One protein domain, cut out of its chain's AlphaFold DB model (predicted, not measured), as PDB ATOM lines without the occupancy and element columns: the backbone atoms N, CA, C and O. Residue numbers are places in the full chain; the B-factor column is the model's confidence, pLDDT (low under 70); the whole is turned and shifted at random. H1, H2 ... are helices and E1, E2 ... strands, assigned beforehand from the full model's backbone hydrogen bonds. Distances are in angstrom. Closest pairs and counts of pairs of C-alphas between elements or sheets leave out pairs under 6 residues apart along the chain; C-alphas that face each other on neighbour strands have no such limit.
ATOM      1  N   LYS A  23      -1.376  -5.345 -32.645       98.44
ATOM      2  CA  LYS A  23      -2.620  -4.620 -32.307       98.44
ATOM      3  C   LYS A  23      -3.858  -5.268 -32.922       98.44
ATOM      4  O   LYS A  23      -4.952  -5.169 -32.376       98.44
ATOM      5  N   CYS A  24      -3.680  -5.905 -34.071       98.31
ATOM      6  CA  CYS A  24      -4.731  -6.534 -34.848       98.31
ATOM      7  C   CYS A  24      -4.209  -7.896 -35.296       98.31
ATOM      8  O   CYS A  24      -3.139  -7.959 -35.903       98.31
ATOM      9  N   PHE A  25      -4.921  -8.967 -34.959       97.56
ATOM     10  CA  PHE A  25      -4.568 -10.321 -35.361       97.56
ATOM     11  C   PHE A  25      -5.746 -10.967 -36.079       97.56
ATOM     12  O   PHE A  25      -6.860 -10.993 -35.550       97.56
ATOM     13  N   THR A  26      -5.470 -11.517 -37.259       96.56
ATOM     14  CA  THR A  26      -6.453 -12.216 -38.082       96.56
ATOM     15  C   THR A  26      -5.934 -13.602 -38.415       96.56
ATOM     16  O   THR A  26      -4.868 -13.742 -39.008       96.56
ATOM     17  N   TRP A  27      -6.721 -14.614 -38.064       94.06
ATOM     18  CA  TRP A  27      -6.589 -15.971 -38.564       94.06
ATOM     19  C   TRP A  27      -7.799 -16.307 -39.426       94.06
ATOM     20  O   TRP A  27      -8.944 -16.144 -38.996       94.06
ATOM     21  N   THR A  28      -7.529 -16.831 -40.613       92.19
ATOM     22  CA  THR A  28      -8.533 -17.359 -41.531       92.19
ATOM     23  C   THR A  28      -8.048 -18.716 -42.008       92.19
ATOM     24  O   THR A  28      -6.857 -18.883 -42.276       92.19
ATOM     25  N   GLY A  29      -8.953 -19.694 -42.073       87.25
ATOM     26  CA  GLY A  29      -8.623 -21.019 -42.593       87.25
ATOM     27  C   GLY A  29      -8.095 -20.963 -44.035       87.25
ATOM     28  O   GLY A  29      -8.328 -19.983 -44.744       87.25
ATOM     29  N   PRO A  30      -7.388 -22.009 -44.485       82.00
ATOM     30  CA  PRO A  30      -6.718 -22.025 -45.786       82.00
ATOM     31  C   PRO A  30      -7.685 -22.106 -46.977       82.00
ATOM     32  O   PRO A  30      -7.320 -21.723 -48.088       82.00
ATOM     33  N   ASP A  31      -8.904 -22.606 -46.757       77.38
ATOM     34  CA  ASP A  31      -9.869 -22.854 -47.825       77.38
ATOM     35  C   ASP A  31     -10.807 -21.658 -48.080       77.38
ATOM     36  O   ASP A  31     -11.119 -20.889 -47.166       77.38
ATOM     37  N   PRO A  32     -11.331 -21.512 -49.313       72.75
ATOM     38  CA  PRO A  32     -12.271 -20.452 -49.644       72.75
ATOM     39  C   PRO A  32     -13.581 -20.564 -48.851       72.75
ATOM     40  O   PRO A  32     -14.025 -21.652 -48.481       72.75
ATOM     41  N   ALA A  33     -14.278 -19.436 -48.698       65.75
ATOM     42  CA  ALA A  33     -15.474 -19.309 -47.858       65.75
ATOM     43  C   ALA A  33     -16.619 -20.312 -48.145       65.75
ATOM     44  O   ALA A  33     -17.458 -20.528 -47.273       65.75
ATOM     45  N   HIS A  34     -16.672 -20.925 -49.334       70.00
ATOM     46  CA  HIS A  34     -17.714 -21.891 -49.710       70.00
ATOM     47  C   HIS A  34     -17.423 -23.339 -49.268       70.00
ATOM     48  O   HIS A  34     -18.318 -24.177 -49.338       70.00
ATOM     49  N   HIS A  35     -16.219 -23.651 -48.770       72.62
ATOM     50  CA  HIS A  35     -15.835 -24.988 -48.297       72.62
ATOM     51  C   HIS A  35     -15.727 -25.043 -46.769       72.62
ATOM     52  O   HIS A  35     -14.688 -25.351 -46.188       72.62
ATOM     53  N   PHE A  36     -16.834 -24.730 -46.094       70.00
ATOM     54  CA  PHE A  36     -16.858 -24.563 -44.640       70.00
ATOM     55  C   PHE A  36     -16.289 -25.763 -43.855       70.00
ATOM     56  O   PHE A  36     -15.548 -25.560 -42.897       70.00
ATOM     57  N   SER A  37     -16.596 -27.001 -44.251       68.31
ATOM     58  CA  SER A  37     -16.179 -28.205 -43.518       68.31
ATOM     59  C   SER A  37     -14.691 -28.539 -43.644       68.31
ATOM     60  O   SER A  37     -14.134 -29.107 -42.708       68.31
ATOM     61  N   THR A  38     -14.052 -28.209 -44.767       72.00
ATOM     62  CA  THR A  38     -12.624 -28.490 -44.993       72.00
ATOM     63  C   THR A  38     -11.735 -27.346 -44.511       72.00
ATOM     64  O   THR A  38     -10.591 -27.581 -44.136       72.00
ATOM     65  N   ALA A  39     -12.296 -26.136 -44.407       79.25
ATOM     66  CA  ALA A  39     -11.584 -24.956 -43.935       79.25
ATOM     67  C   ALA A  39     -11.240 -24.990 -42.439       79.25
ATOM     68  O   ALA A  39     -10.349 -24.256 -42.011       79.25
ATOM     69  N   ILE A  40     -11.969 -25.767 -41.627       83.38
ATOM     70  CA  ILE A  40     -11.771 -25.790 -40.174       83.38
ATOM     71  C   ILE A  40     -10.428 -26.437 -39.848       83.38
ATOM     72  O   ILE A  40     -10.213 -27.607 -40.150       83.38
ATOM     73  N   VAL A  41      -9.561 -25.696 -39.152       87.44
ATOM     74  CA  VAL A  41      -8.260 -26.184 -38.677       87.44
ATOM     75  C   VAL A  41      -8.325 -26.423 -37.163       87.44
ATOM     76  O   VAL A  41      -8.209 -25.464 -36.394       87.44
ATOM     77  N   PRO A  42      -8.496 -27.673 -36.680       85.50
ATOM     78  CA  PRO A  42      -8.744 -27.916 -35.257       85.50
ATOM     79  C   PRO A  42      -7.582 -27.552 -34.332       85.50
ATOM     80  O   PRO A  42      -7.794 -27.181 -33.184       85.50
ATOM     81  N   VAL A  43      -6.344 -27.648 -34.824       87.81
ATOM     82  CA  VAL A  43      -5.146 -27.404 -34.004       87.81
ATOM     83  C   VAL A  43      -4.778 -25.915 -33.951       87.81
ATOM     84  O   VAL A  43      -4.039 -25.498 -33.061       87.81
ATOM     85  N   ALA A  44      -5.322 -25.089 -34.854       90.25
ATOM     86  CA  ALA A  44      -4.948 -23.680 -34.974       90.25
ATOM     87  C   ALA A  44      -5.170 -22.915 -33.664       90.25
ATOM     88  O   ALA A  44      -4.259 -22.251 -33.176       90.25
ATOM     89  N   PHE A  45      -6.346 -23.057 -33.045       92.44
ATOM     90  CA  PHE A  45      -6.637 -22.350 -31.799       92.44
ATOM     91  C   PHE A  45      -5.682 -22.745 -30.668       92.44
ATOM     92  O   PHE A  45      -5.232 -21.873 -29.931       92.44
ATOM     93  N   THR A  46      -5.335 -24.029 -30.550       89.44
ATOM     94  CA  THR A  46      -4.412 -24.519 -29.516       89.44
ATOM     95  C   THR A  46      -3.055 -23.826 -29.606       89.44
ATOM     96  O   THR A  46      -2.557 -23.344 -28.592       89.44
ATOM     97  N   PHE A  47      -2.486 -23.713 -30.808       89.94
ATOM     98  CA  PHE A  47      -1.216 -23.010 -31.007       89.94
ATOM     99  C   PHE A  47      -1.338 -21.507 -30.755       89.94
ATOM    100  O   PHE A  47      -0.502 -20.920 -30.073       89.94
ATOM    101  N   LEU A  48      -2.408 -20.874 -31.239       92.75
ATOM    102  CA  LEU A  48      -2.618 -19.446 -31.005       92.75
ATOM    103  C   LEU A  48      -2.757 -19.139 -29.505       92.75
ATOM    104  O   LEU A  48      -2.115 -18.219 -28.998       92.75
ATOM    105  N   ALA A  49      -3.541 -19.935 -28.776       91.75
ATOM    106  CA  ALA A  49      -3.790 -19.753 -27.349       91.75
ATOM    107  C   ALA A  49      -2.507 -19.827 -26.504       91.75
ATOM    108  O   ALA A  49      -2.401 -19.109 -25.509       91.75
ATOM    109  N   GLN A  50      -1.514 -20.626 -26.916       90.81
ATOM    110  CA  GLN A  50      -0.207 -20.708 -26.246       90.81
ATOM    111  C   GLN A  50       0.571 -19.386 -26.288       90.81
ATOM    112  O   GLN A  50       1.343 -19.099 -25.373       90.81
ATOM    113  N   HIS A  51       0.365 -18.567 -27.321       93.75
ATOM    114  CA  HIS A  51       1.122 -17.332 -27.539       93.75
ATOM    115  C   HIS A  51       0.327 -16.061 -27.227       93.75
ATOM    116  O   HIS A  51       0.925 -15.045 -26.875       93.75
ATOM    117  N   MET A  52      -1.010 -16.122 -27.266       95.19
ATOM    118  CA  MET A  52      -1.894 -14.977 -27.010       95.19
ATOM    119  C   MET A  52      -1.628 -14.276 -25.672       95.19
ATOM    120  O   MET A  52      -1.848 -13.074 -25.570       95.19
ATOM    121  N   ALA A  53      -1.126 -14.985 -24.655       93.69
ATOM    122  CA  ALA A  53      -0.814 -14.388 -23.355       93.69
ATOM    123  C   ALA A  53       0.245 -13.270 -23.441       93.69
ATOM    124  O   ALA A  53       0.256 -12.369 -22.602       93.69
ATOM    125  N   ASN A  54       1.097 -13.289 -24.470       95.75
ATOM    126  CA  ASN A  54       2.123 -12.272 -24.697       95.75
ATOM    127  C   ASN A  54       1.607 -11.071 -25.510       95.75
ATOM    128  O   ASN A  54       2.281 -10.042 -25.592       95.75
ATOM    129  N   TRP A  55       0.413 -11.165 -26.106       97.31
ATOM    130  CA  TRP A  55      -0.135 -10.162 -27.024       97.31
ATOM    131  C   TRP A  55      -0.863  -9.036 -26.281       97.31
ATOM    132  O   TRP A  55      -2.042  -8.755 -26.487       97.31
ATOM    133  N   THR A  56      -0.148  -8.366 -25.381       97.25
ATOM    134  CA  THR A  56      -0.702  -7.318 -24.514       97.25
ATOM    135  C   THR A  56      -1.201  -6.081 -25.264       97.25
ATOM    136  O   THR A  56      -2.042  -5.358 -24.735       97.25
ATOM    137  N   ALA A  57      -0.721  -5.821 -26.484       98.06
ATOM    138  CA  ALA A  57      -1.144  -4.705 -27.330       98.06
ATOM    139  C   ALA A  57      -2.369  -5.028 -28.201       98.06
ATOM    140  O   ALA A  57      -2.855  -4.133 -28.897       98.06
ATOM    141  N   LEU A  58      -2.860  -6.273 -28.170       98.56
ATOM    142  CA  LEU A  58      -3.957  -6.734 -29.011       98.56
ATOM    143  C   LEU A  58      -5.250  -5.991 -28.688       98.56
ATOM    144  O   LEU A  58      -5.712  -5.996 -27.552       98.56
ATOM    145  N   GLN A  59      -5.836  -5.382 -29.715       98.62
ATOM    146  CA  GLN A  59      -7.102  -4.648 -29.669       98.62
ATOM    147  C   GLN A  59      -8.191  -5.352 -30.477       98.62
ATOM    148  O   GLN A  59      -9.358  -5.336 -30.087       98.62
ATOM    149  N   TYR A  60      -7.808  -6.007 -31.571       98.62
ATOM    150  CA  TYR A  60      -8.731  -6.654 -32.494       98.62
ATOM    151  C   TYR A  60      -8.277  -8.083 -32.761       98.62
ATOM    152  O   TYR A  60      -7.170  -8.306 -33.254       98.62
ATOM    153  N   LEU A  61      -9.145  -9.037 -32.445       98.25
ATOM    154  CA  LEU A  61      -8.928 -10.454 -32.696       98.25
ATOM    155  C   LEU A  61      -9.991 -10.959 -33.666       98.25
ATOM    156  O   LEU A  61     -11.180 -10.862 -33.377       98.25
ATOM    157  N   HIS A  62      -9.565 -11.513 -34.793       98.00
ATOM    158  CA  HIS A  62     -10.438 -12.108 -35.794       98.00
ATOM    159  C   HIS A  62     -10.012 -13.556 -36.018       98.00
ATOM    160  O   HIS A  62      -8.904 -13.810 -36.476       98.00
ATOM    161  N   LEU A  63     -10.883 -14.507 -35.696       96.56
ATOM    162  CA  LEU A  63     -10.645 -15.935 -35.886       96.56
ATOM    163  C   LEU A  63     -11.763 -16.515 -36.744       96.56
ATOM    164  O   LEU A  63     -12.925 -16.450 -36.347       96.56
ATOM    165  N   THR A  64     -11.436 -17.116 -37.884       94.81
ATOM    166  CA  THR A  64     -12.400 -17.921 -38.643       94.81
ATOM    167  C   THR A  64     -11.896 -19.315 -38.933       94.81
ATOM    168  O   THR A  64     -10.688 -19.544 -39.002       94.81
ATOM    169  N   ASN A  65     -12.834 -20.246 -39.129       93.31
ATOM    170  CA  ASN A  65     -12.527 -21.619 -39.530       93.31
ATOM    171  C   ASN A  65     -11.608 -22.317 -38.512       93.31
ATOM    172  O   ASN A  65     -10.609 -22.951 -38.852       93.31
ATOM    173  N   VAL A  66     -11.945 -22.175 -37.232       94.56
ATOM    174  CA  VAL A  66     -11.224 -22.795 -36.115       94.56
ATOM    175  C   VAL A  66     -12.133 -23.787 -35.402       94.56
ATOM    176  O   VAL A  66     -13.337 -23.560 -35.292       94.56
ATOM    177  N   ALA A  67     -11.568 -24.878 -34.890       94.56
ATOM    178  CA  ALA A  67     -12.239 -25.661 -33.857       94.56
ATOM    179  C   ALA A  67     -11.602 -25.318 -32.516       94.56
ATOM    180  O   ALA A  67     -10.376 -25.219 -32.415       94.56
ATOM    181  N   PHE A  68     -12.425 -25.139 -31.493       93.75
ATOM    182  CA  PHE A  68     -11.916 -25.015 -30.138       93.75
ATOM    183  C   PHE A  68     -11.672 -26.413 -29.564       93.75
ATOM    184  O   PHE A  68     -12.465 -27.325 -29.806       93.75
ATOM    185  N   PRO A  69     -10.580 -26.619 -28.812       88.50
ATOM    186  CA  PRO A  69     -10.339 -27.897 -28.173       88.50
ATOM    187  C   PRO A  69     -11.465 -28.140 -27.169       88.50
ATOM    188  O   PRO A  69     -11.642 -27.370 -26.221       88.50
ATOM    189  N   VAL A  82     -14.037 -23.487 -12.043       61.41
ATOM    190  CA  VAL A  82     -14.229 -22.808 -13.330       61.41
ATOM    191  C   VAL A  82     -13.006 -23.040 -14.223       61.41
ATOM    192  O   VAL A  82     -11.898 -22.632 -13.871       61.41
ATOM    193  N   GLN A  83     -13.210 -23.709 -15.365       67.00
ATOM    194  CA  GLN A  83     -12.179 -23.850 -16.395       67.00
ATOM    195  C   GLN A  83     -11.655 -22.464 -16.786       67.00
ATOM    196  O   GLN A  83     -12.412 -21.488 -16.783       67.00
ATOM    197  N   ALA A  84     -10.362 -22.383 -17.106       81.12
ATOM    198  CA  ALA A  84      -9.711 -21.142 -17.508       81.12
ATOM    199  C   ALA A  84     -10.540 -20.388 -18.575       81.12
ATOM    200  O   ALA A  84     -11.198 -21.030 -19.404       81.12
ATOM    201  N   PRO A  85     -10.543 -19.041 -18.557       86.44
ATOM    202  CA  PRO A  85     -11.245 -18.256 -19.567       86.44
ATOM    203  C   PRO A  85     -10.774 -18.640 -20.973       86.44
ATOM    204  O   PRO A  85      -9.630 -19.053 -21.158       86.44
ATOM    205  N   LEU A  86     -11.662 -18.487 -21.962       92.62
ATOM    206  CA  LEU A  86     -11.388 -18.905 -23.341       92.62
ATOM    207  C   LEU A  86     -10.098 -18.284 -23.896       92.62
ATOM    208  O   LEU A  86      -9.343 -18.942 -24.604       92.62
ATOM    209  N   PHE A  87      -9.851 -17.023 -23.557       94.44
ATOM    210  CA  PHE A  87      -8.630 -16.312 -23.897       94.44
ATOM    211  C   PHE A  87      -7.879 -15.930 -22.614       94.44
ATOM    212  O   PHE A  87      -8.512 -15.749 -21.566       94.44
ATOM    213  N   PRO A  88      -6.545 -15.771 -22.681       94.75
ATOM    214  CA  PRO A  88      -5.763 -15.251 -21.565       94.75
ATOM    215  C   PRO A  88      -6.119 -13.784 -21.265       94.75
ATOM    216  O   PRO A  88      -6.988 -13.180 -21.897       94.75
ATOM    217  N   ALA A  89      -5.435 -13.180 -20.291       94.88
ATOM    218  CA  ALA A  89      -5.563 -11.749 -20.044       94.88
ATOM    219  C   ALA A  89      -5.057 -10.931 -21.237       94.88
ATOM    220  O   ALA A  89      -3.885 -10.980 -21.593       94.88
ATOM    221  N   LEU A  90      -5.969 -10.165 -21.830       96.75
ATOM    222  CA  LEU A  90      -5.771  -9.321 -22.999       96.75
ATOM    223  C   LEU A  90      -6.298  -7.916 -22.660       96.75
ATOM    224  O   LEU A  90      -7.417  -7.557 -23.036       96.75
ATOM    225  N   PRO A  91      -5.525  -7.114 -21.903       97.06
ATOM    226  CA  PRO A  91      -6.031  -5.913 -21.237       97.06
ATOM    227  C   PRO A  91      -6.543  -4.837 -22.206       97.06
ATOM    228  O   PRO A  91      -7.436  -4.068 -21.856       97.06
ATOM    229  N   ASN A  92      -5.991  -4.802 -23.421       98.12
ATOM    230  CA  ASN A  92      -6.324  -3.823 -24.452       98.12
ATOM    231  C   ASN A  92      -7.314  -4.350 -25.500       98.12
ATOM    232  O   ASN A  92      -7.602  -3.629 -26.452       98.12
ATOM    233  N   LEU A  93      -7.840  -5.572 -25.348       98.44
ATOM    234  CA  LEU A  93      -8.714  -6.174 -26.350       98.44
ATOM    235  C   LEU A  93     -10.075  -5.482 -26.371       98.44
ATOM    236  O   LEU A  93     -10.775  -5.457 -25.363       98.44
ATOM    237  N   ILE A  94     -10.456  -4.959 -27.534       98.56
ATOM    238  CA  ILE A  94     -11.687  -4.195 -27.760       98.56
ATOM    239  C   ILE A  94     -12.724  -5.055 -28.476       98.56
ATOM    240  O   ILE A  94     -13.906  -5.041 -28.120       98.56
ATOM    241  N   THR A  95     -12.302  -5.794 -29.503       98.50
ATOM    242  CA  THR A  95     -13.205  -6.564 -30.362       98.50
ATOM    243  C   THR A  95     -12.687  -7.972 -30.598       98.50
ATOM    244  O   THR A  95     -11.533  -8.166 -30.977       98.50
ATOM    245  N   VAL A  96     -13.583  -8.941 -30.429       98.50
ATOM    246  CA  VAL A  96     -13.386 -10.335 -30.823       98.50
ATOM    247  C   VAL A  96     -14.397 -10.675 -31.907       98.50
ATOM    248  O   VAL A  96     -15.599 -10.501 -31.724       98.50
ATOM    249  N   TYR A  97     -13.915 -11.195 -33.023       98.25
ATOM    250  CA  TYR A  97     -14.722 -11.806 -34.062       98.25
ATOM    251  C   TYR A  97     -14.364 -13.287 -34.139       98.25
ATOM    252  O   TYR A  97     -13.198 -13.630 -34.329       98.25
ATOM    253  N   VAL A  98     -15.360 -14.156 -33.992       97.38
ATOM    254  CA  VAL A  98     -15.231 -15.598 -34.198       97.38
ATOM    255  C   VAL A  98     -16.237 -15.999 -35.265       97.38
ATOM    256  O   VAL A  98     -17.440 -15.875 -35.055       97.38
ATOM    257  N   GLY A  99     -15.754 -16.446 -36.415       95.06
ATOM    258  CA  GLY A  99     -16.582 -16.884 -37.533       95.06
ATOM    259  C   GLY A  99     -16.401 -18.369 -37.813       95.06
ATOM    260  O   GLY A  99     -15.289 -18.876 -37.689       95.06
ATOM    261  N   GLN A 100     -17.450 -19.067 -38.250       93.12
ATOM    262  CA  GLN A 100     -17.327 -20.403 -38.839       93.12
ATOM    263  C   GLN A 100     -16.514 -21.337 -37.928       93.12
ATOM    264  O   GLN A 100     -15.506 -21.914 -38.338       93.12
ATOM    265  N   ALA A 101     -16.909 -21.409 -36.660       94.62
ATOM    266  CA  ALA A 101     -16.147 -22.099 -35.632       94.62
ATOM    267  C   ALA A 101     -16.952 -23.227 -35.001       94.62
ATOM    268  O   ALA A 101     -18.165 -23.113 -34.831       94.62
ATOM    269  N   THR A 102     -16.282 -24.308 -34.628       94.44
ATOM    270  CA  THR A 102     -16.906 -25.471 -33.989       94.44
ATOM    271  C   THR A 102     -16.397 -25.670 -32.576       94.44
ATOM    272  O   THR A 102     -15.350 -25.144 -32.195       94.44
ATOM    273  N   MET A 103     -17.145 -26.452 -31.799       94.06
ATOM    274  CA  MET A 103     -16.803 -26.828 -30.432       94.06
ATOM    275  C   MET A 103     -16.652 -25.625 -29.487       94.06
ATOM    276  O   MET A 103     -15.877 -25.686 -28.537       94.06
ATOM    277  N   LEU A 104     -17.361 -24.513 -29.741       95.31
ATOM    278  CA  LEU A 104     -17.178 -23.266 -28.989       95.31
ATOM    279  C   LEU A 104     -17.557 -23.454 -27.504       95.31
ATOM    280  O   LEU A 104     -18.735 -23.664 -27.194       95.31
ATOM    281  N   PRO A 105     -16.610 -23.319 -26.554       94.25
ATOM    282  CA  PRO A 105     -16.881 -23.615 -25.156       94.25
ATOM    283  C   PRO A 105     -17.550 -22.407 -24.479       94.25
ATOM    284  O   PRO A 105     -16.907 -21.441 -24.060       94.25
ATOM    285  N   LEU A 106     -18.879 -22.467 -24.358       94.88
ATOM    286  CA  LEU A 106     -19.709 -21.343 -23.904       94.88
ATOM    287  C   LEU A 106     -19.381 -20.862 -22.485       94.88
ATOM    288  O   LEU A 106     -19.414 -19.661 -22.225       94.88
ATOM    289  N   ARG A 107     -19.031 -21.775 -21.568       92.81
ATOM    290  CA  ARG A 107     -18.629 -21.422 -20.195       92.81
ATOM    291  C   ARG A 107     -17.312 -20.627 -20.172       92.81
ATOM    292  O   ARG A 107     -17.347 -19.499 -19.692       92.81
ATOM    293  N   PRO A 108     -16.183 -21.117 -20.719       93.25
ATOM    294  CA  PRO A 108     -14.962 -20.318 -20.865       93.25
ATOM    295  C   PRO A 108     -15.153 -18.984 -21.595       93.25
ATOM    296  O   PRO A 108     -14.540 -17.987 -21.212       93.25
ATOM    297  N   LEU A 109     -16.016 -18.935 -22.619       95.44
ATOM    298  CA  LEU A 109     -16.345 -17.688 -23.313       95.44
ATOM    299  C   LEU A 109     -17.068 -16.698 -22.389       95.44
ATOM    300  O   LEU A 109     -16.655 -15.544 -22.283       95.44
ATOM    301  N   ALA A 110     -18.121 -17.139 -21.700       95.19
ATOM    302  CA  ALA A 110     -18.846 -16.304 -20.748       95.19
ATOM    303  C   ALA A 110     -17.927 -15.835 -19.609       95.19
ATOM    304  O   ALA A 110     -17.937 -14.656 -19.259       95.19
ATOM    305  N   ALA A 111     -17.070 -16.722 -19.093       92.75
ATOM    306  CA  ALA A 111     -16.068 -16.381 -18.089       92.75
ATOM    307  C   ALA A 111     -15.127 -15.285 -18.599       92.75
ATOM    308  O   ALA A 111     -14.894 -14.315 -17.886       92.75
ATOM    309  N   PHE A 112     -14.647 -15.385 -19.843       94.69
ATOM    310  CA  PHE A 112     -13.810 -14.358 -20.459       94.69
ATOM    311  C   PHE A 112     -14.530 -13.002 -20.563       94.69
ATOM    312  O   PHE A 112     -13.990 -11.999 -20.096       94.69
ATOM    313  N   VAL A 113     -15.761 -12.965 -21.088       96.00
ATOM    314  CA  VAL A 113     -16.548 -11.720 -21.258       96.00
ATOM    315  C   VAL A 113     -16.856 -11.030 -19.926       96.00
ATOM    316  O   VAL A 113     -16.931  -9.798 -19.854       96.00
ATOM    317  N   LEU A 114     -17.048 -11.821 -18.872       93.69
ATOM    318  CA  LEU A 114     -17.315 -11.339 -17.520       93.69
ATOM    319  C   LEU A 114     -16.035 -11.081 -16.705       93.69
ATOM    320  O   LEU A 114     -16.122 -10.538 -15.606       93.69
ATOM    321  N   SER A 115     -14.858 -11.470 -17.201       90.31
ATOM    322  CA  SER A 115     -13.592 -11.330 -16.476       90.31
ATOM    323  C   SER A 115     -13.002  -9.917 -16.557       90.31
ATOM    324  O   SER A 115     -13.281  -9.143 -17.470       90.31
ATOM    325  N   ARG A 116     -12.062  -9.618 -15.647       87.94
ATOM    326  CA  ARG A 116     -11.150  -8.458 -15.753       87.94
ATOM    327  C   ARG A 116      -9.997  -8.669 -16.723       87.94
ATOM    328  O   ARG A 116      -9.154  -7.790 -16.857       87.94
ATOM    329  N   ALA A 117      -9.925  -9.840 -17.343       89.38
ATOM    330  CA  ALA A 117      -8.828 -10.194 -18.221       89.38
ATOM    331  C   ALA A 117      -8.847  -9.316 -19.489       89.38
ATOM    332  O   ALA A 117      -7.791  -9.046 -20.047       89.38
ATOM    333  N   ALA A 118     -10.022  -8.813 -19.889       94.69
ATOM    334  CA  ALA A 118     -10.207  -7.892 -21.010       94.69
ATOM    335  C   ALA A 118     -11.162  -6.731 -20.637       94.69
ATOM    336  O   ALA A 118     -12.322  -6.709 -21.056       94.69
ATOM    337  N   PRO A 119     -10.712  -5.751 -19.829       95.12
ATOM    338  CA  PRO A 119     -11.553  -4.653 -19.353       95.12
ATOM    339  C   PRO A 119     -11.975  -3.696 -20.479       95.12
ATOM    340  O   PRO A 119     -13.033  -3.079 -20.390       95.12
ATOM    341  N   ALA A 120     -11.177  -3.595 -21.549       97.06
ATOM    342  CA  ALA A 120     -11.479  -2.788 -22.728       97.06
ATOM    343  C   ALA A 120     -12.478  -3.453 -23.694       97.06
ATOM    344  O   ALA A 120     -12.832  -2.840 -24.702       97.06
ATOM    345  N   LEU A 121     -12.946  -4.676 -23.406       98.12
ATOM    346  CA  LEU A 121     -13.778  -5.444 -24.327       98.12
ATOM    347  C   LEU A 121     -15.143  -4.778 -24.517       98.12
ATOM    348  O   LEU A 121     -15.922  -4.616 -23.570       98.12
ATOM    349  N   GLN A 122     -15.436  -4.425 -25.765       98.06
ATOM    350  CA  GLN A 122     -16.665  -3.751 -26.178       98.06
ATOM    351  C   GLN A 122     -17.550  -4.644 -27.045       98.06
ATOM    352  O   GLN A 122     -18.770  -4.532 -26.967       98.06
ATOM    353  N   SER A 123     -16.966  -5.533 -27.854       98.31
ATOM    354  CA  SER A 123     -17.729  -6.355 -28.795       98.31
ATOM    355  C   SER A 123     -17.165  -7.767 -28.945       98.31
ATOM    356  O   SER A 123     -15.960  -7.957 -29.099       98.31
ATOM    357  N   VAL A 124     -18.058  -8.754 -28.929       98.31
ATOM    358  CA  VAL A 124     -17.805 -10.149 -29.292       98.31
ATOM    359  C   VAL A 124     -18.844 -10.548 -30.331       98.31
ATOM    360  O   VAL A 124     -20.038 -10.575 -30.039       98.31
ATOM    361  N   ARG A 125     -18.403 -10.848 -31.547       98.12
ATOM    362  CA  ARG A 125     -19.273 -11.225 -32.661       98.12
ATOM    363  C   ARG A 125     -19.020 -12.682 -33.028       98.12
ATOM    364  O   ARG A 125     -17.905 -13.031 -33.403       98.12
ATOM    365  N   LEU A 126     -20.044 -13.512 -32.874       97.69
ATOM    366  CA  LEU A 126     -20.030 -14.944 -33.151       97.69
ATOM    367  C   LEU A 126     -20.850 -15.190 -34.415       97.69
ATOM    368  O   LEU A 126     -22.065 -15.032 -34.389       97.69
ATOM    369  N   VAL A 127     -20.208 -15.544 -35.523       95.50
ATOM    370  CA  VAL A 127     -20.869 -15.733 -36.822       95.50
ATOM    371  C   VAL A 127     -20.767 -17.194 -37.220       95.50
ATOM    372  O   VAL A 127     -19.663 -17.701 -37.362       95.50
ATOM    373  N   ASP A 128     -21.887 -17.894 -37.401       93.50
ATOM    374  CA  ASP A 128     -21.886 -19.334 -37.711       93.50
ATOM    375  C   ASP A 128     -20.978 -20.142 -36.759       93.50
ATOM    376  O   ASP A 128     -20.162 -20.967 -37.172       93.50
ATOM    377  N   CYS A 129     -21.078 -19.863 -35.458       94.69
ATOM    378  CA  CYS A 129     -20.425 -20.666 -34.431       94.69
ATOM    379  C   CYS A 129     -21.328 -21.824 -34.006       94.69
ATOM    380  O   CYS A 129     -22.544 -21.666 -33.901       94.69
ATOM    381  N   TYR A 130     -20.728 -22.969 -33.705       93.50
ATOM    382  CA  TYR A 130     -21.422 -24.200 -33.348       93.50
ATOM    383  C   TYR A 130     -20.938 -24.718 -31.995       93.50
ATOM    384  O   TYR A 130     -19.741 -24.683 -31.700       93.50
ATOM    385  N   ILE A 131     -21.874 -25.221 -31.184       92.12
ATOM    386  CA  ILE A 131     -21.577 -25.765 -29.846       92.12
ATOM    387  C   ILE A 131     -20.732 -27.038 -29.958       92.12
ATOM    388  O   ILE A 131     -19.819 -27.257 -29.171       92.12
ATOM    389  N   GLU A 132     -21.024 -27.865 -30.961       90.31
ATOM    390  CA  GLU A 132     -20.374 -29.155 -31.184       90.31
ATOM    391  C   GLU A 132     -19.715 -29.166 -32.565       90.31
ATOM    392  O   GLU A 132     -18.656 -28.583 -32.762       90.31
ATOM    393  N   SER A 133     -20.349 -29.789 -33.554       90.06
ATOM    394  CA  SER A 133     -19.866 -29.846 -34.932       90.06
ATOM    395  C   SER A 133     -20.601 -28.853 -35.830       90.06
ATOM    396  O   SER A 133     -21.619 -28.285 -35.444       90.06
ATOM    397  N   ILE A 134     -20.144 -28.727 -37.077       87.94
ATOM    398  CA  ILE A 134     -20.831 -27.971 -38.139       87.94
ATOM    399  C   ILE A 134     -22.276 -28.437 -38.397       87.94
ATOM    400  O   ILE A 134     -23.082 -27.696 -38.959       87.94
ATOM    401  N   TRP A 135     -22.604 -29.665 -37.987       87.88
ATOM    402  CA  TRP A 135     -23.941 -30.250 -38.080       87.88
ATOM    403  C   TRP A 135     -24.770 -30.022 -36.807       87.88
ATOM    404  O   TRP A 135     -25.989 -30.178 -36.826       87.88
ATOM    405  N   GLY A 136     -24.118 -29.645 -35.704       88.12
ATOM    406  CA  GLY A 136     -24.737 -29.384 -34.409       88.12
ATOM    407  C   GLY A 136     -25.478 -28.048 -34.356       88.12
ATOM    408  O   GLY A 136     -25.566 -27.312 -35.343       88.12
ATOM    409  N   ALA A 137     -26.037 -27.729 -33.190       90.06
ATOM    410  CA  ALA A 137     -26.732 -26.464 -32.971       90.06
ATOM    411  C   ALA A 137     -25.777 -25.265 -33.105       90.06
ATOM    412  O   ALA A 137     -24.648 -25.289 -32.602       90.06
ATOM    413  N   ARG A 138     -26.257 -24.210 -33.775       93.06
ATOM    414  CA  ARG A 138     -25.580 -22.910 -33.782       93.06
ATOM    415  C   ARG A 138     -25.695 -22.271 -32.409       93.06
ATOM    416  O   ARG A 138     -26.727 -22.393 -31.753       93.06
ATOM    417  N   VAL A 139     -24.642 -21.572 -32.016       94.62
ATOM    418  CA  VAL A 139     -24.602 -20.804 -30.779       94.62
ATOM    419  C   VAL A 139     -25.572 -19.638 -30.894       94.62
ATOM    420  O   VAL A 139     -25.464 -18.811 -31.800       94.62
ATOM    421  N   ARG A 140     -26.504 -19.560 -29.953       95.88
ATOM    422  CA  ARG A 140     -27.405 -18.424 -29.774       95.88
ATOM    423  C   ARG A 140     -26.961 -17.593 -28.580       95.88
ATOM    424  O   ARG A 140     -26.245 -18.079 -27.700       95.88
ATOM    425  N   ARG A 141     -27.390 -16.333 -28.517       96.69
ATOM    426  CA  ARG A 141     -27.031 -15.450 -27.401       96.69
ATOM    427  C   ARG A 141     -27.528 -16.004 -26.062       96.69
ATOM    428  O   ARG A 141     -26.764 -16.004 -25.097       96.69
ATOM    429  N   ARG A 142     -28.737 -16.575 -26.020       96.38
ATOM    430  CA  ARG A 142     -29.315 -17.240 -24.841       96.38
ATOM    431  C   ARG A 142     -28.431 -18.353 -24.279       96.38
ATOM    432  O   ARG A 142     -28.422 -18.556 -23.070       96.38
ATOM    433  N   ASP A 143     -27.668 -19.051 -25.121       96.69
ATOM    434  CA  ASP A 143     -26.807 -20.145 -24.669       96.69
ATOM    435  C   ASP A 143     -25.604 -19.575 -23.887       96.69
ATOM    436  O   ASP A 143     -25.195 -20.117 -22.857       96.69
ATOM    437  N   VAL A 144     -25.087 -18.415 -24.316       97.25
ATOM    438  CA  VAL A 144     -24.040 -17.660 -23.602       97.25
ATOM    439  C   VAL A 144     -24.591 -17.034 -22.315       97.25
ATOM    440  O   VAL A 144     -23.912 -17.053 -21.289       97.25
ATOM    441  N   GLU A 145     -25.827 -16.521 -22.333       97.31
ATOM    442  CA  GLU A 145     -26.512 -16.014 -21.132       97.31
ATOM    443  C   GLU A 145     -26.680 -17.115 -20.074       97.31
ATOM    444  O   GLU A 145     -26.341 -16.911 -18.908       97.31
ATOM    445  N   GLN A 146     -27.134 -18.307 -20.473       95.31
ATOM    446  CA  GLN A 146     -27.260 -19.458 -19.575       95.31
ATOM    447  C   GLN A 146     -25.906 -19.886 -19.002       95.31
ATOM    448  O   GLN A 146     -25.801 -20.163 -17.805       95.31
ATOM    449  N   ALA A 147     -24.852 -19.891 -19.824       94.19
ATOM    450  CA  ALA A 147     -23.497 -20.176 -19.360       94.19
ATOM    451  C   ALA A 147     -23.005 -19.134 -18.337       94.19
ATOM    452  O   ALA A 147     -22.417 -19.507 -17.322       94.19
ATOM    453  N   ALA A 148     -23.289 -17.848 -18.563       93.69
ATOM    454  CA  ALA A 148     -22.983 -16.763 -17.633       93.69
ATOM    455  C   ALA A 148     -23.724 -16.913 -16.295       93.69
ATOM    456  O   ALA A 148     -23.109 -16.799 -15.235       93.69
ATOM    457  N   VAL A 149     -25.022 -17.222 -16.329       92.56
ATOM    458  CA  VAL A 149     -25.818 -17.473 -15.119       92.56
ATOM    459  C   VAL A 149     -25.255 -18.654 -14.330       92.56
ATOM    460  O   VAL A 149     -25.045 -18.540 -13.122       92.56
ATOM    461  N   ALA A 150     -24.949 -19.761 -15.010       91.00
ATOM    462  CA  ALA A 150     -24.379 -20.940 -14.369       91.00
ATOM    463  C   ALA A 150     -23.027 -20.641 -13.696       91.00
ATOM    464  O   ALA A 150     -22.765 -21.159 -12.614       91.00
ATOM    465  N   LEU A 151     -22.190 -19.785 -14.300       88.38
ATOM    466  CA  LEU A 151     -20.923 -19.347 -13.702       88.38
ATOM    467  C   LEU A 151     -21.129 -18.531 -12.427       88.38
ATOM    468  O   LEU A 151     -20.398 -18.730 -11.458       88.38
ATOM    469  N   VAL A 152     -22.101 -17.617 -12.412       87.88
ATOM    470  CA  VAL A 152     -22.414 -16.819 -11.215       87.88
ATOM    471  C   VAL A 152     -22.916 -17.727 -10.092       87.88
ATOM    472  O   VAL A 152     -22.455 -17.602  -8.961       87.88
ATOM    473  N   GLN A 153     -23.777 -18.696 -10.415       87.19
ATOM    474  CA  GLN A 153     -24.291 -19.672  -9.452       87.19
ATOM    475  C   GLN A 153     -23.191 -20.580  -8.884       87.19
ATOM    476  O   GLN A 153     -23.195 -20.868  -7.689       87.19
ATOM    477  N   SER A 154     -22.233 -21.020  -9.709       83.31
ATOM    478  CA  SER A 154     -21.155 -21.910  -9.261       83.31
ATOM    479  C   SER A 154     -20.029 -21.188  -8.513       83.31
ATOM    480  O   SER A 154     -19.275 -21.822  -7.782       83.31
ATOM    481  N   SER A 155     -19.889 -19.871  -8.683       74.56
ATOM    482  CA  SER A 155     -18.751 -19.090  -8.171       74.56
ATOM    483  C   SER A 155     -18.899 -18.574  -6.732       74.56
ATOM    484  O   SER A 155     -18.081 -17.744  -6.330       74.56
ATOM    485  N   GLY A 156     -19.913 -19.028  -5.979       60.84
ATOM    486  CA  GLY A 156     -20.327 -18.545  -4.649       60.84
ATOM    487  C   GLY A 156     -19.317 -17.669  -3.883       60.84
ATOM    488  O   GLY A 156     -18.244 -18.135  -3.519       60.84
ATOM    489  N   SER A 157     -19.677 -16.400  -3.639       52.38
ATOM    490  CA  SER A 157     -19.068 -15.346  -2.785       52.38
ATOM    491  C   SER A 157     -17.535 -15.073  -2.806       52.38
ATOM    492  O   SER A 157     -17.112 -14.016  -2.329       52.38
ATOM    493  N   ARG A 158     -16.673 -15.944  -3.360       52.47
ATOM    494  CA  ARG A 158     -15.196 -15.889  -3.202       52.47
ATOM    495  C   ARG A 158     -14.358 -15.976  -4.489       52.47
ATOM    496  O   ARG A 158     -13.136 -16.046  -4.401       52.47
ATOM    497  N   SER A 159     -14.964 -15.960  -5.675       58.78
ATOM    498  CA  SER A 159     -14.221 -15.983  -6.950       58.78
ATOM    499  C   SER A 159     -13.792 -14.581  -7.418       58.78
ATOM    500  O   SER A 159     -14.520 -13.612  -7.212       58.78
ATOM    501  N   ALA A 160     -12.673 -14.483  -8.152       58.44
ATOM    502  CA  ALA A 160     -12.201 -13.262  -8.832       58.44
ATOM    503  C   ALA A 160     -13.248 -12.647  -9.790       58.44
ATOM    504  O   ALA A 160     -13.220 -11.447 -10.079       58.44
ATOM    505  N   LEU A 161     -14.202 -13.463 -10.254       62.81
ATOM    506  CA  LEU A 161     -15.378 -13.007 -10.995       62.81
ATOM    507  C   LEU A 161     -16.310 -12.150 -10.119       62.81
ATOM    508  O   LEU A 161     -16.790 -11.106 -10.558       62.81
ATOM    509  N   GLY A 162     -16.513 -12.558  -8.862       59.97
ATOM    510  CA  GLY A 162     -17.292 -11.821  -7.870       59.97
ATOM    511  C   GLY A 162     -16.675 -10.462  -7.549       59.97
ATOM    512  O   GLY A 162     -17.393  -9.469  -7.466       59.97
ATOM    513  N   ASP A 163     -15.346 -10.372  -7.482       61.88
ATOM    514  CA  ASP A 163     -14.667  -9.094  -7.253       61.88
ATOM    515  C   ASP A 163     -14.851  -8.113  -8.420       61.88
ATOM    516  O   ASP A 163     -14.997  -6.911  -8.197       61.88
ATOM    517  N   TYR A 164     -14.864  -8.567  -9.684       63.00
ATOM    518  CA  TYR A 164     -15.197  -7.689 -10.819       63.00
ATOM    519  C   TYR A 164     -16.603  -7.130 -10.718       63.00
ATOM    520  O   TYR A 164     -16.793  -5.923 -10.869       63.00
ATOM    521  N   MET A 165     -17.566  -8.000 -10.438       60.81
ATOM    522  CA  MET A 165     -18.940  -7.553 -10.357       60.81
ATOM    523  C   MET A 165     -19.137  -6.595  -9.169       60.81
ATOM    524  O   MET A 165     -19.746  -5.543  -9.361       60.81
ATOM    525  N   ARG A 166     -18.494  -6.839  -8.012       63.31
ATOM    526  CA  ARG A 166     -18.462  -5.903  -6.866       63.31
ATOM    527  C   ARG A 166     -17.980  -4.498  -7.220       63.31
ATOM    528  O   ARG A 166     -18.522  -3.540  -6.693       63.31
ATOM    529  N   LEU A 167     -17.010  -4.328  -8.123       65.38
ATOM    530  CA  LEU A 167     -16.600  -2.975  -8.534       65.38
ATOM    531  C   LEU A 167     -17.641  -2.258  -9.392       65.38
ATOM    532  O   LEU A 167     -17.705  -1.033  -9.375       65.38
ATOM    533  N   ARG A 168     -18.425  -2.999 -10.177       64.81
ATOM    534  CA  ARG A 168     -19.428  -2.404 -11.066       64.81
ATOM    535  C   ARG A 168     -20.739  -2.105 -10.338       64.81
ATOM    536  O   ARG A 168     -21.468  -1.220 -10.773       64.81
ATOM    537  N   ALA A 169     -21.021  -2.827  -9.256       63.00
ATOM    538  CA  ALA A 169     -22.198  -2.642  -8.414       63.00
ATOM    539  C   ALA A 169     -21.825  -2.814  -6.923       63.00
ATOM    540  O   ALA A 169     -22.136  -3.846  -6.329       63.00
ATOM    541  N   PRO A 170     -21.123  -1.835  -6.318       62.72
ATOM    542  CA  PRO A 170     -20.586  -1.947  -4.956       62.72
ATOM    543  C   PRO A 170     -21.656  -2.086  -3.866       62.72
ATOM    544  O   PRO A 170     -21.358  -2.629  -2.807       62.72
ATOM    545  N   ASP A 171     -22.892  -1.670  -4.150       62.94
ATOM    546  CA  ASP A 171     -24.008  -1.674  -3.195       62.94
ATOM    547  C   ASP A 171     -24.900  -2.926  -3.290       62.94
ATOM    548  O   ASP A 171     -25.954  -2.992  -2.658       62.94
ATOM    549  N   VAL A 172     -24.530  -3.913  -4.111       64.44
ATOM    550  CA  VAL A 172     -25.325  -5.132  -4.297       64.44
ATOM    551  C   VAL A 172     -24.765  -6.242  -3.409       64.44
ATOM    552  O   VAL A 172     -23.619  -6.656  -3.568       64.44
ATOM    553  N   ASP A 173     -25.572  -6.755  -2.480       68.88
ATOM    554  CA  ASP A 173     -25.188  -7.893  -1.635       68.88
ATOM    555  C   ASP A 173     -24.760  -9.086  -2.492       68.88
ATOM    556  O   ASP A 173     -25.436  -9.416  -3.463       68.88
ATOM    557  N   ALA A 174     -23.658  -9.761  -2.139       63.31
ATOM    558  CA  ALA A 174     -23.068 -10.868  -2.912       63.31
ATOM    559  C   ALA A 174     -24.050 -12.021  -3.223       63.31
ATOM    560  O   ALA A 174     -23.869 -12.722  -4.217       63.31
ATOM    561  N   ASP A 175     -25.096 -12.172  -2.409       66.12
ATOM    562  CA  ASP A 175     -26.132 -13.202  -2.547       66.12
ATOM    563  C   ASP A 175     -27.409 -12.685  -3.241       66.12
ATOM    564  O   ASP A 175     -28.399 -13.404  -3.375       66.12
ATOM    565  N   SER A 176     -27.409 -11.431  -3.703       74.06
ATOM    566  CA  SER A 176     -28.555 -10.830  -4.379       74.06
ATOM    567  C   SER A 176     -28.742 -11.412  -5.788       74.06
ATOM    568  O   SER A 176     -27.783 -11.480  -6.567       74.06
ATOM    569  N   PRO A 177     -29.984 -11.738  -6.201       77.00
ATOM    570  CA  PRO A 177     -30.285 -12.164  -7.572       77.00
ATOM    571  C   PRO A 177     -29.917 -11.105  -8.628       77.00
ATOM    572  O   PRO A 177     -29.840 -11.415  -9.819       77.00
ATOM    573  N   ALA A 178     -29.639  -9.866  -8.212       82.88
ATOM    574  CA  ALA A 178     -29.175  -8.791  -9.079       82.88
ATOM    575  C   ALA A 178     -27.865  -9.124  -9.825       82.88
ATOM    576  O   ALA A 178     -27.672  -8.647 -10.944       82.88
ATOM    577  N   TRP A 179     -26.998  -9.988  -9.280       82.44
ATOM    578  CA  TRP A 179     -25.753 -10.391  -9.952       82.44
ATOM    579  C   TRP A 179     -25.981 -11.189 -11.230       82.44
ATOM    580  O   TRP A 179     -25.282 -10.992 -12.225       82.44
ATOM    581  N   MET A 180     -26.987 -12.066 -11.227       89.56
ATOM    582  CA  MET A 180     -27.364 -12.826 -12.418       89.56
ATOM    583  C   MET A 180     -27.860 -11.880 -13.514       89.56
ATOM    584  O   MET A 180     -27.456 -12.016 -14.669       89.56
ATOM    585  N   GLY A 181     -28.669 -10.883 -13.137       91.25
ATOM    586  CA  GLY A 181     -29.125  -9.829 -14.044       91.25
ATOM    587  C   GLY A 181     -27.957  -9.057 -14.657       91.25
ATOM    588  O   GLY A 181     -27.836  -8.997 -15.877       91.25
ATOM    589  N   ALA A 182     -27.025  -8.576 -13.830       90.75
ATOM    590  CA  ALA A 182     -25.857  -7.825 -14.295       90.75
ATOM    591  C   ALA A 182     -24.950  -8.633 -15.246       90.75
ATOM    592  O   ALA A 182     -24.391  -8.077 -16.199       90.75
ATOM    593  N   ALA A 183     -24.803  -9.941 -15.010       92.75
ATOM    594  CA  ALA A 183     -24.055 -10.834 -15.890       92.75
ATOM    595  C   ALA A 183     -24.728 -10.958 -17.264       92.75
ATOM    596  O   ALA A 183     -24.073 -10.773 -18.291       92.75
ATOM    597  N   VAL A 184     -26.039 -11.212 -17.279       95.69
ATOM    598  CA  VAL A 184     -26.843 -11.300 -18.505       95.69
ATOM    599  C   VAL A 184     -26.809  -9.978 -19.271       95.69
ATOM    600  O   VAL A 184     -26.551  -9.978 -20.473       95.69
ATOM    601  N   ASP A 185     -26.963  -8.846 -18.588       95.38
ATOM    602  CA  ASP A 185     -26.897  -7.521 -19.208       95.38
ATOM    603  C   ASP A 185     -25.523  -7.256 -19.835       95.38
ATOM    604  O   ASP A 185     -25.422  -6.713 -20.940       95.38
ATOM    605  N   ARG A 186     -24.437  -7.697 -19.180       95.19
ATOM    606  CA  ARG A 186     -23.092  -7.617 -19.759       95.19
ATOM    607  C   ARG A 186     -22.984  -8.463 -21.026       95.19
ATOM    608  O   ARG A 186     -22.514  -7.928 -22.031       95.19
ATOM    609  N   ILE A 187     -23.442  -9.719 -21.009       97.19
ATOM    610  CA  ILE A 187     -23.467 -10.576 -22.206       97.19
ATOM    611  C   ILE A 187     -24.257  -9.894 -23.327       97.19
ATOM    612  O   ILE A 187     -23.721  -9.723 -24.416       97.19
ATOM    613  N   ARG A 188     -25.472  -9.408 -23.055       97.38
ATOM    614  CA  ARG A 188     -26.327  -8.738 -24.050       97.38
ATOM    615  C   ARG A 188     -25.697  -7.497 -24.665       97.38
ATOM    616  O   ARG A 188     -25.920  -7.236 -25.844       97.38
ATOM    617  N   SER A 189     -24.935  -6.740 -23.876       97.12
ATOM    618  CA  SER A 189     -24.277  -5.514 -24.341       97.12
ATOM    619  C   SER A 189     -23.066  -5.764 -25.245       97.12
ATOM    620  O   SER A 189     -22.767  -4.925 -26.090       97.12
ATOM    621  N   VAL A 190     -22.374  -6.897 -25.078       97.69
ATOM    622  CA  VAL A 190     -21.088  -7.176 -25.744       97.69
ATOM    623  C   VAL A 190     -21.217  -8.244 -26.824       97.69
ATOM    624  O   VAL A 190     -20.582  -8.130 -27.871       97.69
ATOM    625  N   VAL A 191     -22.010  -9.286 -26.581       98.06
ATOM    626  CA  VAL A 191     -22.074 -10.490 -27.412       98.06
ATOM    627  C   VAL A 191     -23.201 -10.381 -28.433       98.06
ATOM    628  O   VAL A 191     -24.358 -10.134 -28.088       98.06
ATOM    629  N   ARG A 192     -22.863 -10.624 -29.700       97.81
ATOM    630  CA  ARG A 192     -23.806 -10.796 -30.807       97.81
ATOM    631  C   ARG A 192     -23.558 -12.140 -31.470       97.81
ATOM    632  O   ARG A 192     -22.420 -12.438 -31.824       97.81
ATOM    633  N   CYS A 193     -24.617 -12.918 -31.646       96.50
ATOM    634  CA  CYS A 193     -24.589 -14.164 -32.402       96.50
ATOM    635  C   CYS A 193     -25.315 -13.940 -33.725       96.50
ATOM    636  O   CYS A 193     -26.390 -13.345 -33.737       96.50
ATOM    637  N   GLU A 194     -24.734 -14.382 -34.829       95.12
ATOM    638  CA  GLU A 194     -25.242 -14.141 -36.174       95.12
ATOM    639  C   GLU A 194     -25.139 -15.418 -37.013       95.12
ATOM    640  O   GLU A 194     -24.228 -16.231 -36.839       95.12
ATOM    641  N   ALA A 195     -26.076 -15.581 -37.939       91.06
ATOM    642  CA  ALA A 195     -25.995 -16.582 -38.995       91.06
ATOM    643  C   ALA A 195     -25.632 -15.890 -40.309       91.06
ATOM    644  O   ALA A 195     -26.295 -14.926 -40.677       91.06
ATOM    645  N   LEU A 196     -24.608 -16.369 -41.015       87.06
ATOM    646  CA  LEU A 196     -24.244 -15.840 -42.336       87.06
ATOM    647  C   LEU A 196     -24.541 -16.851 -43.445       87.06
ATOM    648  O   LEU A 196     -24.973 -16.477 -44.531       87.06
ATOM    649  N   THR A 197     -24.311 -18.132 -43.173       79.88
ATOM    650  CA  THR A 197     -24.517 -19.212 -44.135       79.88
ATOM    651  C   THR A 197     -25.897 -19.840 -43.985       79.88
ATOM    652  O   THR A 197     -26.391 -20.086 -42.878       79.88
ATOM    653  N   GLU A 198     -26.521 -20.171 -45.112       73.06
ATOM    654  CA  GLU A 198     -27.698 -21.034 -45.107       73.06
ATOM    655  C   GLU A 198     -27.291 -22.463 -44.731       73.06
ATOM    656  O   GLU A 198     -26.248 -22.975 -45.149       73.06
ATOM    657  N   ARG A 199     -28.109 -23.134 -43.916       69.00
ATOM    658  CA  ARG A 199     -27.900 -24.556 -43.627       69.00
ATOM    659  C   ARG A 199     -28.278 -25.384 -44.846       69.00
ATOM    660  O   ARG A 199     -29.407 -25.303 -45.322       69.00
ATOM    661  N   ILE A 200     -27.365 -26.257 -45.264       61.19
ATOM    662  CA  ILE A 200     -27.586 -27.148 -46.406       61.19
ATOM    663  C   ILE A 200     -28.716 -28.156 -46.088       61.19
ATOM    664  O   ILE A 200     -29.541 -28.395 -46.964       61.19
ATOM    665  N   ILE A 201     -28.842 -28.690 -44.851       56.50
ATOM    666  CA  ILE A 201     -29.934 -29.606 -44.419       56.50
ATOM    667  C   ILE A 201     -30.150 -29.553 -42.875       56.50
ATOM    668  O   ILE A 201     -29.174 -29.543 -42.132       56.50
ATOM    669  N   GLY A 202     -31.404 -29.590 -42.374       56.12
ATOM    670  CA  GLY A 202     -31.716 -30.194 -41.052       56.12
ATOM    671  C   GLY A 202     -32.073 -29.330 -39.820       56.12
ATOM    672  O   GLY A 202     -32.164 -29.883 -38.730       56.12
ATOM    673  N   GLY A 203     -32.315 -28.017 -39.920       60.38
ATOM    674  CA  GLY A 203     -32.874 -27.212 -38.806       60.38
ATOM    675  C   GLY A 203     -32.480 -25.733 -38.859       60.38
ATOM    676  O   GLY A 203     -31.561 -25.428 -39.605       60.38
ATOM    677  N   ASP A 204     -33.146 -24.859 -38.086       56.31
ATOM    678  CA  ASP A 204     -33.028 -23.377 -38.067       56.31
ATOM    679  C   ASP A 204     -32.650 -22.763 -39.423       56.31
ATOM    680  O   ASP A 204     -31.489 -22.457 -39.704       56.31
ATOM    681  N   ARG A 205     -33.657 -22.590 -40.283       55.88
ATOM    682  CA  ARG A 205     -33.501 -21.796 -41.501       55.88
ATOM    683  C   ARG A 205     -33.514 -20.323 -41.124       55.88
ATOM    684  O   ARG A 205     -34.490 -19.842 -40.556       55.88
ATOM    685  N   VAL A 206     -32.432 -19.635 -41.448       57.44
ATOM    686  CA  VAL A 206     -32.314 -18.187 -41.330       57.44
ATOM    687  C   VAL A 206     -31.844 -17.689 -42.689       57.44
ATOM    688  O   VAL A 206     -30.768 -18.079 -43.137       57.44
ATOM    689  N   GLU A 207     -32.677 -16.895 -43.356       52.00
ATOM    690  CA  GLU A 207     -32.329 -16.218 -44.605       52.00
ATOM    691  C   GLU A 207     -31.670 -14.871 -44.262       52.00
ATOM    692  O   GLU A 207     -32.257 -14.039 -43.567       52.00
ATOM    693  N   GLY A 208     -30.437 -14.657 -44.730       57.50
ATOM    694  CA  GLY A 208     -29.671 -13.430 -44.487       57.50
ATOM    695  C   GLY A 208     -28.978 -13.349 -43.118       57.50
ATOM    696  O   GLY A 208     -29.054 -14.256 -42.292       57.50
ATOM    697  N   SER A 209     -28.269 -12.236 -42.890       62.75
ATOM    698  CA  SER A 209     -27.579 -11.957 -41.623       62.75
ATOM    699  C   SER A 209     -28.591 -11.652 -40.522       62.75
ATOM    700  O   SER A 209     -28.872 -10.483 -40.251       62.75
ATOM    701  N   ALA A 210     -29.149 -12.680 -39.886       76.44
ATOM    702  CA  ALA A 210     -30.026 -12.489 -38.737       76.44
ATOM    703  C   ALA A 210     -29.269 -12.659 -37.420       76.44
ATOM    704  O   ALA A 210     -28.392 -13.516 -37.278       76.44
ATOM    705  N   VAL A 211     -29.652 -11.835 -36.447       81.62
ATOM    706  CA  VAL A 211     -29.199 -11.956 -35.062       81.62
ATOM    707  C   VAL A 211     -29.890 -13.165 -34.429       81.62
ATOM    708  O   VAL A 211     -31.108 -13.309 -34.521       81.62
ATOM    709  N   LEU A 212     -29.101 -14.039 -33.807       76.12
ATOM    710  CA  LEU A 212     -29.557 -15.237 -33.113       76.12
ATOM    711  C   LEU A 212     -29.672 -14.956 -31.612       76.12
ATOM    712  O   LEU A 212     -28.670 -14.965 -30.888       76.12
TER     713      LEU A 212
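What this domain is: This is residues 23 to 69 and 82 to 212 of the 213 residues of an uncharacterized protein of Dentipellis sp. KUC8613 (UniProt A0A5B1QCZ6). A twisted wall of five parallel strands has helices H2 and H3 over one face, while its other face is largely bare. H4 and H6 run side by side away from the E5 edge of that wall, with H5 beyond H3 at the far end, and H1 sits where the strands end. The printed part has 178 residues, with under half of them in named elements, in the order E1 H1 H2 E2 E3 H3 E4 H4 H5 H6 E5; the sheet runs E1 E2 E3 E4 E5 and the class is mixed, helices and strands. It is compact, with a radius of gyration of the C-alphas of 16.5 A and spans of 51 by 37 by 23 A.

How they stand to each other: E1, residues 24 to 27, is an edge strand, parallel to E2, residues 60 to 64, with N 25 and O 60 at 2.9 A. Between them in the chain, H1, residues 36 to 39, and H2, residues 44 to 52, only graze the sheet and are apart from each other. E1, H1, H2 and E2 form a strand-helix-strand unit, two parallel neighbour strands with helices between, its crossover right-handed. E2 is parallel to E3, residues 95 to 101, with N 63 and O 97 at 2.8 A. E3, H3, residues 106 to 114, and E4, residues 123 to 129, form another right-handed unit, with N 98 and O 125 at 2.8 A. E4, H4, residues 141 to 154, H5, residues 160 to 168, H6, residues 178 to 190, and E5, residues 191 to 195, also form a strand-helix-strand unit, with three helices between its two strands. E4 and E5 are parallel at 28 degrees, with N 126 and O 192 at 2.8 A. H3 is the hub: it touches H4, about perpendicular at 78 degrees, the C-alphas of Arg 107 and Ala 147 being closest at 5.1 A. H3 touches H6 at 87 degrees, with the C-alphas of Leu 114 and Ala 183 closest at 7.0 A, and only just touches H5, with 3 pairs of C-alphas within 8 A, closest Leu 114 and Leu 161 at 7.0 A. H4 and H6 touch, opposite ways at a shallow tilt of 34.7 degrees, only just short of steep, with the C-alphas of Glu 145 and Val 184 closest at 5.4 A. H5 is not on the sheet. Every O i to N i+4 pair is within hydrogen-bond range in H3, H4, H5 and H6, and 4 of 5 in H2; H1 is too short for such a pair.

Where its parts are: E1 begins at C-alpha 24, (-4.731, -6.534, -34.848). E3 is 16.7 A long and E4 15.6 A. H4 is 20.1 A long from C-alpha 141, (-27.031, -15.450, -27.401), and H6 is 18.6 A. E5 ends at C-alpha 195, (-25.995, -16.582, -38.995).

The domain as a whole: The C-alphas of Pro 32 and Asp 171, the two farthest apart, are 51.5 A apart. Residues 70 to 81 are not printed, and C-alphas 69 and 82 are 16.2 A apart across the cut. The link E4 to H4 is long. Residues 194 to 195 of E5 pair antiparallel with residues 210 to 211. Mean pLDDT of the printed part is 85.7; 35 residues are under 70, among them 156 to 175 and 199 to 209.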